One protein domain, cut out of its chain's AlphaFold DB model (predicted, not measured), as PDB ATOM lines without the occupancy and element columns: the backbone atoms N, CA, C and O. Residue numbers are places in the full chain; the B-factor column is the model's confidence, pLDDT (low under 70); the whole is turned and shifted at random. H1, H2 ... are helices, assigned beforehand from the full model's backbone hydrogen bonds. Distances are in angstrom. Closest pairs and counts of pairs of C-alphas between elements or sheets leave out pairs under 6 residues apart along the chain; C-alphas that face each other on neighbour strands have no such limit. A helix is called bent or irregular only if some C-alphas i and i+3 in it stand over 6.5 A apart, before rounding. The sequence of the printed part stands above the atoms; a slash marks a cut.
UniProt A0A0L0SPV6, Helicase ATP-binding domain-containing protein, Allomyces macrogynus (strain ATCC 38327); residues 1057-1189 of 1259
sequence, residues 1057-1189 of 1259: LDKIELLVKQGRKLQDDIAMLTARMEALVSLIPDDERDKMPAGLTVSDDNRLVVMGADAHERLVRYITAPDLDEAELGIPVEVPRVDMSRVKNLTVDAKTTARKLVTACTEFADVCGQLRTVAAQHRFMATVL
ATOM      1  N   LEU A1057      71.533 117.909 105.648       84.19
ATOM      2  CA  LEU A1057      71.987 118.153 107.022       84.19
ATOM      3  C   LEU A1057      71.852 116.891 107.881       84.19
ATOM      4  O   LEU A1057      72.844 116.474 108.469       84.19
ATOM      5  N   ASP A1058      70.705 116.206 107.849       84.69
ATOM      6  CA  ASP A1058      70.499 114.911 108.517       84.69
ATOM      7  C   ASP A1058      71.547 113.878 108.069       84.69
ATOM      8  O   ASP A1058      72.102 113.124 108.870       84.69
ATOM      9  N   LYS A1059      71.861 113.846 106.765       83.19
ATOM     10  CA  LYS A1059      72.883 112.951 106.206       83.19
ATOM     11  C   LYS A1059      74.307 113.369 106.582       83.19
ATOM     12  O   LYS A1059      75.143 112.490 106.781       83.19
ATOM     13  N   ILE A1060      74.597 114.666 106.682       83.50
ATOM     14  CA  ILE A1060      75.869 115.194 107.200       83.50
ATOM     15  C   ILE A1060      76.025 114.782 108.664       83.50
ATOM     16  O   ILE A1060      77.041 114.191 109.010       83.50
ATOM     17  N   GLU A1061      75.005 114.991 109.494       84.38
ATOM     18  CA  GLU A1061      75.007 114.622 110.910       84.38
ATOM     19  C   GLU A1061      75.162 113.101 111.099       84.38
ATOM     20  O   GLU A1061      75.974 112.652 111.909       84.38
ATOM     21  N   LEU A1062      74.472 112.289 110.290       86.75
ATOM     22  CA  LEU A1062      74.619 110.830 110.278       86.75
ATOM     23  C   LEU A1062      76.026 110.381 109.848       86.75
ATOM     24  O   LEU A1062      76.592 109.484 110.472       86.75
ATOM     25  N   LEU A1063      76.608 110.996 108.812       84.62
ATOM     26  CA  LEU A1063      77.973 110.702 108.360       84.62
ATOM     27  C   LEU A1063      79.027 111.176 109.371       84.62
ATOM     28  O   LEU A1063      80.028 110.490 109.550       84.62
ATOM     29  N   VAL A1064      78.794 112.283 110.082       84.38
ATOM     30  CA  VAL A1064      79.640 112.740 111.197       84.38
ATOM     31  C   VAL A1064      79.542 111.771 112.376       84.38
ATOM     32  O   VAL A1064      80.575 111.353 112.891       84.38
ATOM     33  N   LYS A1065      78.340 111.320 112.759       85.75
ATOM     34  CA  LYS A1065      78.139 110.292 113.801       85.75
ATOM     35  C   LYS A1065      78.793 108.956 113.428       85.75
ATOM     36  O   LYS A1065      79.441 108.336 114.268       85.75
ATOM     37  N   GLN A1066      78.678 108.525 112.169       86.69
ATOM     38  CA  GLN A1066      79.366 107.332 111.662       86.69
ATOM     39  C   GLN A1066      80.890 107.528 111.629       86.69
ATOM     40  O   GLN A1066      81.621 106.611 111.995       86.69
ATOM     41  N   GLY A1067      81.363 108.711 111.233       86.38
ATOM     42  CA  GLY A1067      82.775 109.086 111.220       86.38
ATOM     43  C   GLY A1067      83.390 109.077 112.617       86.38
ATOM     44  O   GLY A1067      84.394 108.406 112.813       86.38
ATOM     45  N   ARG A1068      82.749 109.725 113.601       84.25
ATOM     46  CA  ARG A1068      83.147 109.684 115.020       84.25
ATOM     47  C   ARG A1068      83.221 108.249 115.534       84.25
ATOM     48  O   ARG A1068      84.268 107.837 116.011       84.25
ATOM     49  N   LYS A1069      82.179 107.440 115.312       88.94
ATOM     50  CA  LYS A1069      82.201 106.028 115.716       88.94
ATOM     51  C   LYS A1069      83.342 105.241 115.049       88.94
ATOM     52  O   LYS A1069      83.973 104.407 115.690       88.94
ATOM     53  N   LEU A1070      83.623 105.491 113.769       87.56
ATOM     54  CA  LEU A1070      84.760 104.872 113.085       87.56
ATOM     55  C   LEU A1070      86.102 105.364 113.644       87.56
ATOM     56  O   LEU A1070      87.014 104.555 113.737       87.56
ATOM     57  N   GLN A1071      86.222 106.624 114.076       84.31
ATOM     58  CA  GLN A1071      87.392 107.122 114.810       84.31
ATOM     59  C   GLN A1071      87.553 106.415 116.167       84.31
ATOM     60  O   GLN A1071      88.668 106.015 116.489       84.31
ATOM     61  N   ASP A1072      86.467 106.172 116.912       86.56
ATOM     62  CA  ASP A1072      86.485 105.407 118.171       86.56
ATOM     63  C   ASP A1072      86.912 103.941 117.942       86.56
ATOM     64  O   ASP A1072      87.800 103.419 118.625       86.56
ATOM     65  N   ASP A1073      86.311 103.276 116.944       88.94
ATOM     66  CA  ASP A1073      86.649 101.907 116.535       88.94
ATOM     67  C   ASP A1073      88.125 101.833 116.060       88.94
ATOM     68  O   ASP A1073      88.851 100.909 116.436       88.94
ATOM     69  N   ILE A1074      88.610 102.827 115.299       85.94
ATOM     70  CA  ILE A1074      90.012 102.962 114.853       85.94
ATOM     71  C   ILE A1074      90.960 103.181 116.039       85.94
ATOM     72  O   ILE A1074      91.964 102.478 116.136       85.94
ATOM     73  N   ALA A1075      90.651 104.091 116.966       83.94
ATOM     74  CA  ALA A1075      91.474 104.363 118.144       83.94
ATOM     75  C   ALA A1075      91.598 103.122 119.043       83.94
ATOM     76  O   ALA A1075      92.700 102.760 119.458       83.94
ATOM     77  N   MET A1076      90.493 102.400 119.268       88.62
ATOM     78  CA  MET A1076      90.484 101.140 120.015       88.62
ATOM     79  C   MET A1076      91.289 100.034 119.311       88.62
ATOM     80  O   MET A1076      92.013  99.275 119.963       88.62
ATOM     81  N   LEU A1077      91.180  99.925 117.983       89.00
ATOM     82  CA  LEU A1077      91.936  98.953 117.190       89.00
ATOM     83  C   LEU A1077      93.435  99.281 117.148       89.00
ATOM     84  O   LEU A1077      94.240  98.353 117.232       89.00
ATOM     85  N   THR A1078      93.813 100.559 117.087       83.38
ATOM     86  CA  THR A1078      95.211 101.012 117.162       83.38
ATOM     87  C   THR A1078      95.801 100.751 118.542       83.38
ATOM     88  O   THR A1078      96.818 100.071 118.621       83.38
ATOM     89  N   ALA A1079      95.126 101.149 119.626       84.44
ATOM     90  CA  ALA A1079      95.564 100.858 120.996       84.44
ATOM     91  C   ALA A1079      95.781  99.353 121.228       84.44
ATOM     92  O   ALA A1079      96.771  98.918 121.820       84.44
ATOM     93  N   ARG A1080      94.863  98.529 120.703       87.62
ATOM     94  CA  ARG A1080      94.981  97.070 120.737       87.62
ATOM     95  C   ARG A1080      96.150  96.572 119.889       87.62
ATOM     96  O   ARG A1080      96.807  95.619 120.292       87.62
ATOM     97  N   MET A1081      96.409  97.170 118.728       85.19
ATOM     98  CA  MET A1081      97.528  96.791 117.866       85.19
ATOM     99  C   MET A1081      98.875  97.157 118.502       85.19
ATOM    100  O   MET A1081      99.771  96.323 118.510       85.19
ATOM    101  N   GLU A1082      99.007  98.340 119.103       81.81
ATOM    102  CA  GLU A1082     100.198  98.775 119.848       81.81
ATOM    103  C   GLU A1082     100.490  97.841 121.034       81.81
ATOM    104  O   GLU A1082     101.615  97.361 121.198       81.81
ATOM    105  N   ALA A1083      99.458  97.499 121.813       83.88
ATOM    106  CA  ALA A1083      99.572  96.562 122.928       83.88
ATOM    107  C   ALA A1083      99.857  95.112 122.476       83.88
ATOM    108  O   ALA A1083     100.592  94.394 123.149       83.88
ATOM    109  N   LEU A1084      99.333  94.670 121.324       83.50
ATOM    110  CA  LEU A1084      99.697  93.380 120.720       83.50
ATOM    111  C   LEU A1084     101.150  93.383 120.220       83.50
ATOM    112  O   LEU A1084     101.861  92.405 120.428       83.50
ATOM    113  N   VAL A1085     101.606  94.466 119.584       79.44
ATOM    114  CA  VAL A1085     102.961  94.578 119.020       79.44
ATOM    115  C   VAL A1085     104.029  94.569 120.107       79.44
ATOM    116  O   VAL A1085     105.037  93.879 119.941       79.44
ATOM    117  N   SER A1086     103.815  95.267 121.226       79.81
ATOM    118  CA  SER A1086     104.793  95.338 122.322       79.81
ATOM    119  C   SER A1086     105.069  93.986 122.995       79.81
ATOM    120  O   SER A1086     106.176  93.780 123.487       79.81
ATOM    121  N   LEU A1087     104.116  93.047 122.950       82.44
ATOM    122  CA  LEU A1087     104.256  91.692 123.498       82.44
ATOM    123  C   LEU A1087     104.913  90.680 122.539       82.44
ATOM    124  O   LEU A1087     105.247  89.579 122.975       82.44
ATOM    125  N   ILE A1088     105.062  90.994 121.245       78.00
ATOM    126  CA  ILE A1088     105.654  90.066 120.263       78.00
ATOM    127  C   ILE A1088     107.181  90.023 120.457       78.00
ATOM    128  O   ILE A1088     107.803  91.085 120.362       78.00
ATOM    129  N   PRO A1089     107.795  88.837 120.673       79.06
ATOM    130  CA  PRO A1089     109.249  88.688 120.736       79.06
ATOM    131  C   PRO A1089     109.923  89.198 119.463       79.06
ATOM    132  O   PRO A1089     109.417  88.960 118.365       79.06
ATOM    133  N   ASP A1090     111.075  89.857 119.586       73.69
ATOM    134  CA  ASP A1090     111.754  90.481 118.441       73.69
ATOM    135  C   ASP A1090     112.079  89.485 117.315       73.69
ATOM    136  O   ASP A1090     111.922  89.805 116.139       73.69
ATOM    137  N   ASP A1091     112.397  88.231 117.647       73.50
ATOM    138  CA  ASP A1091     112.652  87.205 116.638       73.50
ATOM    139  C   ASP A1091     111.376  86.729 115.911       73.50
ATOM    140  O   ASP A1091     111.472  86.212 114.801       73.50
ATOM    141  N   GLU A1092     110.172  86.881 116.477       66.62
ATOM    142  CA  GLU A1092     108.907  86.750 115.729       66.62
ATOM    143  C   GLU A1092     108.523  88.049 115.007       66.62
ATOM    144  O   GLU A1092     107.913  87.988 113.935       66.62
ATOM    145  N   ARG A1093     108.902  89.210 115.553       64.12
ATOM    146  CA  ARG A1093     108.681  90.537 114.963       64.12
ATOM    147  C   ARG A1093     109.395  90.655 113.611       64.12
ATOM    148  O   ARG A1093     108.750  91.018 112.634       64.12
ATOM    149  N   ASP A1094     110.647  90.201 113.522       59.97
ATOM    150  CA  ASP A1094     111.423  90.112 112.269       59.97
ATOM    151  C   ASP A1094     110.854  89.095 111.258       59.97
ATOM    152  O   ASP A1094     111.103  89.187 110.054       59.97
ATOM    153  N   LYS A1095     110.067  88.114 111.724       59.97
ATOM    154  CA  LYS A1095     109.359  87.140 110.869       59.97
ATOM    155  C   LYS A1095     107.968  87.632 110.442       59.97
ATOM    156  O   LYS A1095     107.312  86.974 109.628       59.97
ATOM    157  N   MET A1096     107.491  88.767 110.960       58.84
ATOM    158  CA  MET A1096     106.305  89.439 110.431       58.84
ATOM    159  C   MET A1096     106.671  90.300 109.211       58.84
ATOM    160  O   MET A1096     107.690  90.984 109.222       58.84
ATOM    161  N   PRO A1097     105.834  90.339 108.158       54.31
ATOM    162  CA  PRO A1097     106.017  91.311 107.086       54.31
ATOM    163  C   PRO A1097     105.725  92.727 107.615       54.31
ATOM    164  O   PRO A1097     104.604  93.003 108.045       54.31
ATOM    165  N   ALA A1098     106.712  93.623 107.574       46.62
ATOM    166  CA  ALA A1098     106.573  95.024 107.990       46.62
ATOM    167  C   ALA A1098     105.462  95.744 107.177       46.62
ATOM    168  O   ALA A1098     105.564  95.811 105.950       46.62
ATOM    169  N   GLY A1099     104.365  96.218 107.815       49.94
ATOM    170  CA  GLY A1099     103.089  96.354 107.068       49.94
ATOM    171  C   GLY A1099     101.774  97.013 107.615       49.94
ATOM    172  O   GLY A1099     100.759  96.367 107.396       49.94
ATOM    173  N   LEU A1100     101.701  98.209 108.268       54.41
ATOM    174  CA  LEU A1100     100.460  98.992 108.582       54.41
ATOM    175  C   LEU A1100     100.472 100.591 108.681       54.41
ATOM    176  O   LEU A1100     100.092 101.127 109.716       54.41
ATOM    177  N   THR A1101     100.829 101.407 107.671       42.78
ATOM    178  CA  THR A1101     100.592 102.895 107.556       42.78
ATOM    179  C   THR A1101     100.427 103.364 106.085       42.78
ATOM    180  O   THR A1101     101.067 102.804 105.204       42.78
ATOM    181  N   VAL A1102      99.554 104.325 105.763       48.16
ATOM    182  CA  VAL A1102      99.030 104.524 104.382       48.16
ATOM    183  C   VAL A1102     100.013 105.169 103.373       48.16
ATOM    184  O   VAL A1102     100.479 106.282 103.615       48.16
ATOM    185  N   SER A1103     100.258 104.516 102.223       41.84
ATOM    186  CA  SER A1103     100.886 105.086 101.007       41.84
ATOM    187  C   SER A1103      99.896 105.844 100.111       41.84
ATOM    188  O   SER A1103      98.685 105.663 100.234       41.84
ATOM    189  N   ASP A1104     100.421 106.636  99.169       42.66
ATOM    190  CA  ASP A1104      99.683 107.530  98.251       42.66
ATOM    191  C   ASP A1104      98.558 106.841  97.438       42.66
ATOM    192  O   ASP A1104      97.641 107.498  96.950       42.66
ATOM    193  N   ASP A1105      98.603 105.509  97.321       37.81
ATOM    194  CA  ASP A1105      97.612 104.627  96.692       37.81
ATOM    195  C   ASP A1105      96.704 103.872  97.700       37.81
ATOM    196  O   ASP A1105      96.221 102.775  97.411       37.81
ATOM    197  N   ASN A1106      96.443 104.456  98.879       43.47
ATOM    198  CA  ASN A1106      95.528 103.963  99.927       43.47
ATOM    199  C   ASN A1106      95.902 102.586 100.548       43.47
ATOM    200  O   ASN A1106      95.048 101.711 100.716       43.47
ATOM    201  N   ARG A1107      97.174 102.362 100.935       39.78
ATOM    202  CA  ARG A1107      97.631 101.066 101.507       39.78
ATOM    203  C   ARG A1107      98.540 101.143 102.730       39.78
ATOM    204  O   ARG A1107      99.571 101.794 102.710       39.78
ATOM    205  N   LEU A1108      98.219 100.359 103.757       39.12
ATOM    206  CA  LEU A1108      98.913 100.328 105.046       39.12
ATOM    207  C   LEU A1108     100.243  99.482 105.054       39.12
ATOM    208  O   LEU A1108     100.185  98.260 104.981       39.12
ATOM    209  N   VAL A1109     101.427 100.125 105.207       48.22
ATOM    210  CA  VAL A1109     102.824  99.620 105.431       48.22
ATOM    211  C   VAL A1109     103.530 100.181 106.717       48.22
ATOM    212  O   VAL A1109     103.497 101.385 106.924       48.22
ATOM    213  N   VAL A1110     104.161  99.376 107.606       50.06
ATOM    214  CA  VAL A1110     104.615  99.772 108.990       50.06
ATOM    215  C   VAL A1110     106.127  99.887 109.073       50.06
ATOM    216  O   VAL A1110     106.802  98.998 108.568       50.06
ATOM    217  N   MET A1111     106.605 100.914 109.788       51.00
ATOM    218  CA  MET A1111     107.641 100.884 110.847       51.00
ATOM    219  C   MET A1111     107.994 102.340 111.217       51.00
ATOM    220  O   MET A1111     108.829 102.952 110.560       51.00
ATOM    221  N   GLY A1112     107.358 102.919 112.246       51.34
ATOM    222  CA  GLY A1112     107.685 104.277 112.723       51.34
ATOM    223  C   GLY A1112     106.572 104.972 113.519       51.34
ATOM    224  O   GLY A1112     105.398 104.653 113.353       51.34
ATOM    225  N   ALA A1113     106.944 105.944 114.365       51.50
ATOM    226  CA  ALA A1113     106.016 106.723 115.203       51.50
ATOM    227  C   ALA A1113     105.036 107.602 114.394       51.50
ATOM    228  O   ALA A1113     103.914 107.846 114.831       51.50
ATOM    229  N   ASP A1114     105.436 107.981 113.177       48.72
ATOM    230  CA  ASP A1114     104.638 108.661 112.143       48.72
ATOM    231  C   ASP A1114     103.280 107.957 111.881       48.72
ATOM    232  O   ASP A1114     102.278 108.595 111.567       48.72
ATOM    233  N   ALA A1115     103.195 106.639 112.123       51.44
ATOM    234  CA  ALA A1115     101.940 105.882 112.122       51.44
ATOM    235  C   ALA A1115     100.866 106.483 113.045       51.44
ATOM    236  O   ALA A1115      99.718 106.662 112.638       51.44
ATOM    237  N   HIS A1116     101.250 106.776 114.290       53.12
ATOM    238  CA  HIS A1116     100.364 107.258 115.345       53.12
ATOM    239  C   HIS A1116     100.000 108.727 115.098       53.12
ATOM    240  O   HIS A1116      98.829 109.089 115.155       53.12
ATOM    241  N   GLU A1117     100.978 109.553 114.714       55.38
ATOM    242  CA  GLU A1117     100.770 110.966 114.374       55.38
ATOM    243  C   GLU A1117      99.805 111.143 113.186       55.38
ATOM    244  O   GLU A1117      98.869 111.943 113.252       55.38
ATOM    245  N   ARG A1118      99.956 110.339 112.121       54.62
ATOM    246  CA  ARG A1118      99.013 110.327 110.988       54.62
ATOM    247  C   ARG A1118      97.620 109.857 111.391       54.62
ATOM    248  O   ARG A1118      96.640 110.394 110.889       54.62
ATOM    249  N   LEU A1119      97.516 108.872 112.283       54.38
ATOM    250  CA  LEU A1119      96.230 108.341 112.736       54.38
ATOM    251  C   LEU A1119      95.486 109.355 113.623       54.38
ATOM    252  O   LEU A1119      94.290 109.558 113.431       54.38
ATOM    253  N   VAL A1120      96.205 110.093 114.476       55.84
ATOM    254  CA  VAL A1120      95.688 111.276 115.190       55.84
ATOM    255  C   VAL A1120      95.240 112.370 114.206       55.84
ATOM    256  O   VAL A1120      94.164 112.935 114.378       55.84
ATOM    257  N   ARG A1121      95.976 112.598 113.109       56.84
ATOM    258  CA  ARG A1121      95.571 113.495 112.002       56.84
ATOM    259  C   ARG A1121      94.346 113.041 111.192       56.84
ATOM    260  O   ARG A1121      93.780 113.863 110.482       56.84
ATOM    261  N   TYR A1122      93.942 111.772 111.267       55.12
ATOM    262  CA  TYR A1122      92.650 111.296 110.739       55.12
ATOM    263  C   TYR A1122      91.523 111.377 111.790       55.12
ATOM    264  O   TYR A1122      90.341 111.328 111.444       55.12
ATOM    265  N   ILE A1123      91.871 111.511 113.074       55.34
ATOM    266  CA  ILE A1123      90.926 111.713 114.180       55.34
ATOM    267  C   ILE A1123      90.495 113.191 114.279       55.34
ATOM    268  O   ILE A1123      89.340 113.473 114.608       55.34
ATOM    269  N   THR A1124      91.356 114.143 113.914       54.69
ATOM    270  CA  THR A1124      90.959 115.543 113.695       54.69
ATOM    271  C   THR A1124      90.371 115.744 112.294       54.69
ATOM    272  O   THR A1124      90.931 115.312 111.288       54.69
ATOM    273  N   ALA A1125      89.198 116.378 112.213       49.50
ATOM    274  CA  ALA A1125      88.506 116.631 110.946       49.50
ATOM    275  C   ALA A1125      89.025 117.912 110.254       49.50
ATOM    276  O   ALA A1125      89.375 118.862 110.953       49.50
ATOM    277  N   PRO A1126      89.051 117.974 108.907       47.09
ATOM    278  CA  PRO A1126      89.475 119.168 108.180       47.09
ATOM    279  C   PRO A1126      88.360 120.221 108.045       47.09
ATOM    280  O   PRO A1126      87.219 119.891 107.710       47.09
ATOM    281  N   ASP A1127      88.748 121.488 108.199       49.28
ATOM    282  CA  ASP A1127      88.108 122.689 107.637       49.28
ATOM    283  C   ASP A1127      86.605 122.890 107.950       49.28
ATOM    284  O   ASP A1127      85.764 123.144 107.073       49.28
ATOM    285  N   LEU A1128      86.294 122.814 109.245       50.59
ATOM    286  CA  LEU A1128      85.078 123.313 109.896       50.59
ATOM    287  C   LEU A1128      85.480 124.056 111.181       50.59
ATOM    288  O   LEU A1128      86.499 123.713 111.780       50.59
ATOM    289  N   ASP A1129      84.701 125.066 111.580       53.03
ATOM    290  CA  ASP A1129      85.063 126.005 112.650       53.03
ATOM    291  C   ASP A1129      85.454 125.308 113.967       53.03
ATOM    292  O   ASP A1129      84.773 124.398 114.448       53.03
ATOM    293  N   GLU A1130      86.572 125.746 114.558       52.41
ATOM    294  CA  GLU A1130      87.334 124.977 115.561       52.41
ATOM    295  C   GLU A1130      86.570 124.675 116.868       52.41
ATOM    296  O   GLU A1130      86.969 123.794 117.633       52.41
ATOM    297  N   ALA A1131      85.468 125.385 117.130       56.12
ATOM    298  CA  ALA A1131      84.793 125.439 118.426       56.12
ATOM    299  C   ALA A1131      84.125 124.127 118.887       56.12
ATOM    300  O   ALA A1131      84.104 123.864 120.087       56.12
ATOM    301  N   GLU A1132      83.585 123.301 117.979       53.16
ATOM    302  CA  GLU A1132      82.806 122.100 118.356       53.16
ATOM    303  C   GLU A1132      83.475 120.761 117.998       53.16
ATOM    304  O   GLU A1132      83.178 119.726 118.599       53.16
ATOM    305  N   LEU A1133      84.402 120.742 117.035       51.84
ATOM    306  CA  LEU A1133      85.056 119.501 116.595       51.84
ATOM    307  C   LEU A1133      86.320 119.149 117.393       51.84
ATOM    308  O   LEU A1133      86.756 117.996 117.337       51.84
ATOM    309  N   GLY A1134      86.855 120.094 118.173       51.12
ATOM    310  CA  GLY A1134      88.120 120.008 118.915       51.12
ATOM    311  C   GLY A1134      88.198 119.007 120.077       51.12
ATOM    312  O   GLY A1134      89.137 119.085 120.862       51.12
ATOM    313  N   ILE A1135      87.257 118.065 120.207       61.25
ATOM    314  CA  ILE A1135      87.371 116.938 121.147       61.25
ATOM    315  C   ILE A1135      88.246 115.845 120.498       61.25
ATOM    316  O   ILE A1135      87.803 115.230 119.516       61.25
ATOM    317  N   PRO A1136      89.469 115.576 121.003       62.03
ATOM    318  CA  PRO A1136      90.274 114.453 120.537       62.03
ATOM    319  C   PRO A1136      89.671 113.133 121.035       62.03
ATOM    320  O   PRO A1136      89.255 113.025 122.188       62.03
ATOM    321  N   VAL A1137      89.658 112.105 120.184       71.88
ATOM    322  CA  VAL A1137      89.284 110.748 120.609       71.88
ATOM    323  C   VAL A1137      90.437 110.168 121.426       71.88
ATOM    324  O   VAL A1137      91.520 109.924 120.893       71.88
ATOM    325  N   GLU A1138      90.222 109.966 122.728       75.12
ATOM    326  CA  GLU A1138      91.227 109.364 123.606       75.12
ATOM    327  C   GLU A1138      91.512 107.911 123.204       75.12
ATOM    328  O   GLU A1138      90.604 107.088 123.080       75.12
ATOM    329  N   VAL A1139      92.792 107.575 123.038       77.44
ATOM    330  CA  VAL A1139      93.249 106.219 122.703       77.44
ATOM    331  C   VAL A1139      93.114 105.326 123.954       77.44
ATOM    332  O   VAL A1139      93.862 105.511 124.919       77.44
ATOM    333  N   PRO A1140      92.165 104.369 123.998       82.94
ATOM    334  CA  PRO A1140      91.786 103.708 125.245       82.94
ATOM    335  C   PRO A1140      92.800 102.633 125.651       82.94
ATOM    336  O   PRO A1140      93.281 101.865 124.820       82.94
ATOM    337  N   ARG A1141      93.082 102.491 126.953       81.69
ATOM    338  CA  ARG A1141      93.942 101.400 127.450       81.69
ATOM    339  C   ARG A1141      93.253 100.044 127.267       81.69
ATOM    340  O   ARG A1141      92.199  99.799 127.850       81.69
ATOM    341  N   VAL A1142      93.866  99.150 126.491       86.69
ATOM    342  CA  VAL A1142      93.302  97.830 126.160       86.69
ATOM    343  C   VAL A1142      93.793  96.749 127.125       86.69
ATOM    344  O   VAL A1142      94.994  96.585 127.333       86.69
ATOM    345  N   ASP A1143      92.859  95.973 127.681       85.94
ATOM    346  CA  ASP A1143      93.169  94.777 128.471       85.94
ATOM    347  C   ASP A1143      93.670  93.630 127.576       85.94
ATOM    348  O   ASP A1143      92.969  93.140 126.685       85.94
ATOM    349  N   MET A1144      94.888  93.174 127.865       84.94
ATOM    350  CA  MET A1144      95.588  92.120 127.133       84.94
ATOM    351  C   MET A1144      95.371  90.714 127.710       84.94
ATOM    352  O   MET A1144      95.763  89.735 127.076       84.94
ATOM    353  N   SER A1145      94.689  90.581 128.858       81.88
ATOM    354  CA  SER A1145      94.466  89.305 129.565       81.88
ATOM    355  C   SER A1145      93.749  88.223 128.741       81.88
ATOM    356  O   SER A1145      93.774  87.043 129.092       81.88
ATOM    357  N   ARG A1146      93.094  88.615 127.639       79.12
ATOM    358  CA  ARG A1146      92.237  87.758 126.804       79.12
ATOM    359  C   ARG A1146      92.884  87.289 125.498       79.12
ATOM    360  O   ARG A1146      92.226  86.575 124.738       79.12
ATOM    361  N   VAL A1147      94.127  87.683 125.211       85.50
ATOM    362  CA  VAL A1147      94.857  87.271 123.999       85.50
ATOM    363  C   VAL A1147      95.240  85.795 124.107       85.50
ATOM    364  O   VAL A1147      95.924  85.393 125.045       85.50
ATOM    365  N   LYS A1148      94.790  84.973 123.149       84.69
ATOM    366  CA  LYS A1148      95.017  83.510 123.165       84.69
ATOM    367  C   LYS A1148      96.060  83.054 122.156       84.69
ATOM    368  O   LYS A1148      96.684  82.015 122.355       84.69
ATOM    369  N   ASN A1149      96.239  83.797 121.068       87.94
ATOM    370  CA  ASN A1149      97.315  83.564 120.117       87.94
ATOM    371  C   ASN A1149      97.758  84.916 119.564       87.94
ATOM    372  O   ASN A1149      97.113  85.477 118.681       87.94
ATOM    373  N   LEU A1150      98.862  85.427 120.104       81.38
ATOM    374  CA  LEU A1150      99.366  86.771 119.851       81.38
ATOM    375  C   LEU A1150      99.519  87.076 118.350       81.38
ATOM    376  O   LEU A1150      99.020  88.085 117.855       81.38
ATOM    377  N   THR A1151     100.127  86.151 117.609       75.00
ATOM    378  CA  THR A1151     100.420  86.256 116.174       75.00
ATOM    379  C   THR A1151      99.147  86.273 115.307       75.00
ATOM    380  O   THR A1151      99.116  86.930 114.262       75.00
ATOM    381  N   VAL A1152      98.081  85.572 115.717       80.25
ATOM    382  CA  VAL A1152      96.769  85.537 115.032       80.25
ATOM    383  C   VAL A1152      95.879  86.712 115.445       80.25
ATOM    384  O   VAL A1152      95.232  87.315 114.584       80.25
ATOM    385  N   ASP A1153      95.872  87.080 116.727       83.81
ATOM    386  CA  ASP A1153      95.134  88.229 117.255       83.81
ATOM    387  C   ASP A1153      95.678  89.547 116.667       83.81
ATOM    388  O   ASP A1153      94.886  90.402 116.257       83.81
ATOM    389  N   ALA A1154      97.002  89.680 116.497       80.00
ATOM    390  CA  ALA A1154      97.642  90.788 115.776       80.00
ATOM    391  C   ALA A1154      97.198  90.854 114.308       80.00
ATOM    392  O   ALA A1154      96.659  91.868 113.870       80.00
ATOM    393  N   LYS A1155      97.314  89.752 113.552       77.00
ATOM    394  CA  LYS A1155      96.883  89.693 112.136       77.00
ATOM    395  C   LYS A1155      95.381  89.952 111.951       77.00
ATOM    396  O   LYS A1155      94.970  90.455 110.905       77.00
ATOM    397  N   THR A1156      94.559  89.630 112.947       84.19
ATOM    398  CA  THR A1156      93.110  89.885 112.926       84.19
ATOM    399  C   THR A1156      92.780  91.338 113.269       84.19
ATOM    400  O   THR A1156      91.931  91.938 112.610       84.19
ATOM    401  N   THR A1157      93.474  91.926 114.248       86.38
ATOM    402  CA  THR A1157      93.329  93.343 114.628       86.38
ATOM    403  C   THR A1157      93.795  94.253 113.489       86.38
ATOM    404  O   THR A1157      93.043  95.126 113.066       86.38
ATOM    405  N   ALA A1158      94.951  93.947 112.892       78.94
ATOM    406  CA  ALA A1158      95.487  94.588 111.692       78.94
ATOM    407  C   ALA A1158      94.462  94.682 110.549       78.94
ATOM    408  O   ALA A1158      94.208  95.760 110.022       78.94
ATOM    409  N   ARG A1159      93.821  93.561 110.187       78.50
ATOM    410  CA  ARG A1159      92.802  93.531 109.120       78.50
ATOM    411  C   ARG A1159      91.597  94.411 109.440       78.50
ATOM    412  O   ARG A1159      91.135  95.123 108.556       78.50
ATOM    413  N   LYS A1160      91.109  94.379 110.684       87.25
ATOM    414  CA  LYS A1160      89.997  95.235 111.122       87.25
ATOM    415  C   LYS A1160      90.360  96.715 111.057       87.25
ATOM    416  O   LYS A1160      89.533  97.494 110.606       87.25
ATOM    417  N   LEU A1161      91.582  97.080 111.450       83.88
ATOM    418  CA  LEU A1161      92.074  98.455 111.366       83.88
ATOM    419  C   LEU A1161      92.126  98.937 109.908       83.88
ATOM    420  O   LEU A1161      91.612 100.008 109.615       83.88
ATOM    421  N   VAL A1162      92.642  98.122 108.976       78.69
ATOM    422  CA  VAL A1162      92.615  98.458 107.538       78.69
ATOM    423  C   VAL A1162      91.179  98.663 107.044       78.69
ATOM    424  O   VAL A1162      90.909  99.683 106.420       78.69
ATOM    425  N   THR A1163      90.252  97.747 107.353       82.75
ATOM    426  CA  THR A1163      88.836  97.880 106.968       82.75
ATOM    427  C   THR A1163      88.202  99.149 107.536       82.75
ATOM    428  O   THR A1163      87.608  99.905 106.775       82.75
ATOM    429  N   ALA A1164      88.375  99.427 108.831       85.69
ATOM    430  CA  ALA A1164      87.829 100.623 109.466       85.69
ATOM    431  C   ALA A1164      88.414 101.916 108.865       85.69
ATOM    432  O   ALA A1164      87.661 102.844 108.590       85.69
ATOM    433  N   CYS A1165      89.718 101.961 108.565       79.81
ATOM    434  CA  CYS A1165      90.335 103.097 107.873       79.81
ATOM    435  C   CYS A1165      89.813 103.276 106.433       79.81
ATOM    436  O   CYS A1165      89.656 104.412 105.989       79.81
ATOM    437  N   THR A1166      89.518 102.192 105.701       78.25
ATOM    438  CA  THR A1166      88.876 102.279 104.374       78.25
ATOM    439  C   THR A1166      87.440 102.799 104.483       78.25
ATOM    440  O   THR A1166      87.092 103.757 103.800       78.25
ATOM    441  N   GLU A1167      86.631 102.240 105.388       84.25
ATOM    442  CA  GLU A1167      85.257 102.699 105.637       84.25
ATOM    443  C   GLU A1167      85.223 104.166 106.104       84.25
ATOM    444  O   GLU A1167      84.344 104.925 105.697       84.25
ATOM    445  N   PHE A1168      86.205 104.600 106.900       85.12
ATOM    446  CA  PHE A1168      86.348 105.992 107.323       85.12
ATOM    447  C   PHE A1168      86.714 106.919 106.156       85.12
ATOM    448  O   PHE A1168      86.096 107.971 106.000       85.12
ATOM    449  N   ALA A1169      87.643 106.518 105.281       78.81
ATOM    450  CA  ALA A1169      87.972 107.277 104.074       78.81
ATOM    451  C   ALA A1169      86.758 107.426 103.132       78.81
ATOM    452  O   ALA A1169      86.506 108.525 102.629       78.81
ATOM    453  N   ASP A1170      85.961 106.366 102.959       79.44
ATOM    454  CA  ASP A1170      84.710 106.395 102.188       79.44
ATOM    455  C   ASP A1170      83.649 107.309 102.831       79.44
ATOM    456  O   ASP A1170      82.946 108.043 102.126       79.44
ATOM    457  N   VAL A1171      83.534 107.311 104.164       83.50
ATOM    458  CA  VAL A1171      82.654 108.228 104.914       83.50
ATOM    459  C   VAL A1171      83.117 109.678 104.768       83.50
ATOM    460  O   VAL A1171      82.292 110.541 104.478       83.50
ATOM    461  N   CYS A1172      84.418 109.963 104.861       79.31
ATOM    462  CA  CYS A1172      84.969 111.298 104.613       79.31
ATOM    463  C   CYS A1172      84.743 111.765 103.166       79.31
ATOM    464  O   CYS A1172      84.388 112.925 102.947       79.31
ATOM    465  N   GLY A1173      84.909 110.886 102.173       79.25
ATOM    466  CA  GLY A1173      84.635 111.198 100.766       79.25
ATOM    467  C   GLY A1173      83.160 111.536 100.519       79.25
ATOM    468  O   GLY A1173      82.842 112.523  99.845       79.25
ATOM    469  N   GLN A1174      82.249 110.775 101.132       80.50
ATOM    470  CA  GLN A1174      80.815 111.069 101.109       80.50
ATOM    471  C   GLN A1174      80.486 112.378 101.835       80.50
ATOM    472  O   GLN A1174      79.754 113.198 101.285       80.50
ATOM    473  N   LEU A1175      81.053 112.609 103.022       83.25
ATOM    474  CA  LEU A1175      80.816 113.808 103.827       83.25
ATOM    475  C   LEU A1175      81.237 115.079 103.079       83.25
ATOM    476  O   LEU A1175      80.422 115.988 102.947       83.25
ATOM    477  N   ARG A1176      82.447 115.114 102.495       79.62
ATOM    478  CA  ARG A1176      82.898 116.230 101.637       79.62
ATOM    479  C   ARG A1176      81.936 116.476 100.472       79.62
ATOM    480  O   ARG A1176      81.617 117.621 100.171       79.62
ATOM    481  N   THR A1177      81.452 115.407  99.835       76.25
ATOM    482  CA  THR A1177      80.535 115.499  98.688       76.25
ATOM    483  C   THR A1177      79.177 116.084  99.091       76.25
ATOM    484  O   THR A1177      78.704 117.018  98.445       76.25
ATOM    485  N   VAL A1178      78.565 115.592 100.175       77.12
ATOM    486  CA  VAL A1178      77.261 116.089 100.654       77.12
ATOM    487  C   VAL A1178      77.390 117.507 101.222       77.12
ATOM    488  O   VAL A1178      76.539 118.346 100.937       77.12
ATOM    489  N   ALA A1179      78.472 117.819 101.943       79.19
ATOM    490  CA  ALA A1179      78.742 119.162 102.458       79.19
ATOM    491  C   ALA A1179      78.961 120.191 101.334       79.19
ATOM    492  O   ALA A1179      78.425 121.294 101.411       79.19
ATOM    493  N   ALA A1180      79.676 119.833 100.263       75.44
ATOM    494  CA  ALA A1180      79.819 120.690  99.084       75.44
ATOM    495  C   ALA A1180      78.474 120.910  98.368       75.44
ATOM    496  O   ALA A1180      78.131 122.046  98.049       75.44
ATOM    497  N   GLN A1181      77.673 119.851  98.181       75.12
ATOM    498  CA  GLN A1181      76.319 119.959  97.620       75.12
ATOM    499  C   GLN A1181      75.384 120.819  98.488       75.12
ATOM    500  O   GLN A1181      74.555 121.542  97.939       75.12
ATOM    501  N   HIS A1182      75.514 120.745  99.818       83.25
ATOM    502  CA  HIS A1182      74.766 121.575 100.761       83.25
ATOM    503  C   HIS A1182      75.184 123.046 100.669       83.25
ATOM    504  O   HIS A1182      74.344 123.886 100.368       83.25
ATOM    505  N   ARG A1183      76.481 123.352 100.848       78.75
ATOM    506  CA  ARG A1183      77.028 124.721 100.758       78.75
ATOM    507  C   ARG A1183      76.629 125.395  99.441       78.75
ATOM    508  O   ARG A1183      76.078 126.485  99.470       78.75
ATOM    509  N   PHE A1184      76.818 124.710  98.309       77.62
ATOM    510  CA  PHE A1184      76.450 125.230  96.990       77.62
ATOM    511  C   PHE A1184      74.953 125.566  96.871       77.62
ATOM    512  O   PHE A1184      74.607 126.644  96.400       77.62
ATOM    513  N   MET A1185      74.058 124.678  97.318       75.00
ATOM    514  CA  MET A1185      72.619 124.954  97.235       75.00
ATOM    515  C   MET A1185      72.168 126.020  98.239       75.00
ATOM    516  O   MET A1185      71.278 126.796  97.916       75.00
ATOM    517  N   ALA A1186      72.782 126.094  99.422       78.44
ATOM    518  CA  ALA A1186      72.530 127.179 100.363       78.44
ATOM    519  C   ALA A1186      72.867 128.538  99.726       78.44
ATOM    520  O   ALA A1186      72.030 129.430  99.750       78.44
ATOM    521  N   THR A1187      74.019 128.664  99.053       77.88
ATOM    522  CA  THR A1187      74.373 129.875  98.290       77.88
ATOM    523  C   THR A1187      73.370 130.182  97.173       77.88
ATOM    524  O   THR A1187      73.001 131.338  97.005       77.88
ATOM    525  N   VAL A1188      72.890 129.173  96.432       71.94
ATOM    526  CA  VAL A1188      71.853 129.371  95.397       71.94
ATOM    527  C   VAL A1188      70.534 129.861  96.005       71.94
ATOM    528  O   VAL A1188      69.951 130.804  95.484       71.94
ATOM    529  N   LEU A1189      70.075 129.272  97.112       76.44
ATOM    530  CA  LEU A1189      68.832 129.676  97.781       76.44
ATOM    531  C   LEU A1189      68.938 131.071  98.418       76.44
ATOM    532  O   LEU A1189      67.987 131.841  98.324       76.44
TER     533      LEU A1189
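Overview. This is residues 1057 to 1189 of the 1259 residues of the protein "Helicase ATP-binding domain-containing protein" of Allomyces macrogynus (strain ATCC 38327) (UniProt A0A0L0SPV6). Two long helices, H1 and H5, lie side by side and run opposite ways, making the long axis. The chain between them makes a loose excursion: it turns at one end through the short H2, loops out in a small finger around residues 1102 to 1108, comes back over one side of the pair through H3 to the small H4, and then runs along the pair again in an extended stretch to H5. The last residues of H5, 1183 to 1189, stick out at the far end. The printed part has 133 residues, with five named helices in the order H1 H2 H3 H4 H5 and no named strand; the class is all helix, with 88 residues in the helices. The whole is loose, with a radius of gyration of the C-alphas of 17.4 A, and spans 64 by 30 by 21 A.

Along the chain. H1, residues 1057 to 1086, is 42.8 A long and begins at C-alpha 1057 (71.987, 118.153, 107.022). H2 is residues 1090 to 1093. Residues 1102 to 1103 pair with 1107 to 1108, antiparallel. H3, residues 1114 to 1123, is 14.2 A long and begins at C-alpha 1114 (104.638, 108.661, 112.143). H4 is residues 1130 to 1133, neither bent nor irregular, but only just: C-alphas 1130 and 1133 are 6.0 A apart. H5, residues 1150 to 1189, is 57.1 A long and ends at C-alpha 1189 (68.832, 129.676, 97.781).

Arrangement. H1 and H5 touch at a shallow tilt of 22 degrees, opposite ways; their closest C-alphas, those of Leu 1077 and Leu 1161, are 5.8 A apart. H3 is close to H1 but not clearly touching, with the closest C-alphas, those of Gln 1071 and Ile 1123, 5.8 A apart. Their tilt is shallow, 24 degrees, and they run opposite ways. H3 and H5 are near each other, with 5 pairs of C-alphas within 10 A. H2 is apart from H1, only just, at 8.1 A, and H4 is apart from H1, H2, H3 and H5. In H1, H3 and H5 every O i to N i+4 pair is within hydrogen-bond range. H2 and H4 are too short for such a pair; the one O i to N i+3 pair is within range in H2 and not in H4.

Size, cuts and confidence. The two farthest C-alphas, those of Asp 1091 and Leu 1189, are 63.9 A apart. The printed part has no cut. The links H2 to H3, of 20 residues, and H4 to H5, of 16, are long. Residues 1127 to 1132, of which 1130 to 1132 belong to H4, stand free. The mean pLDDT of the printed part is 71.7, and residues 1092 to 1136 are under 70.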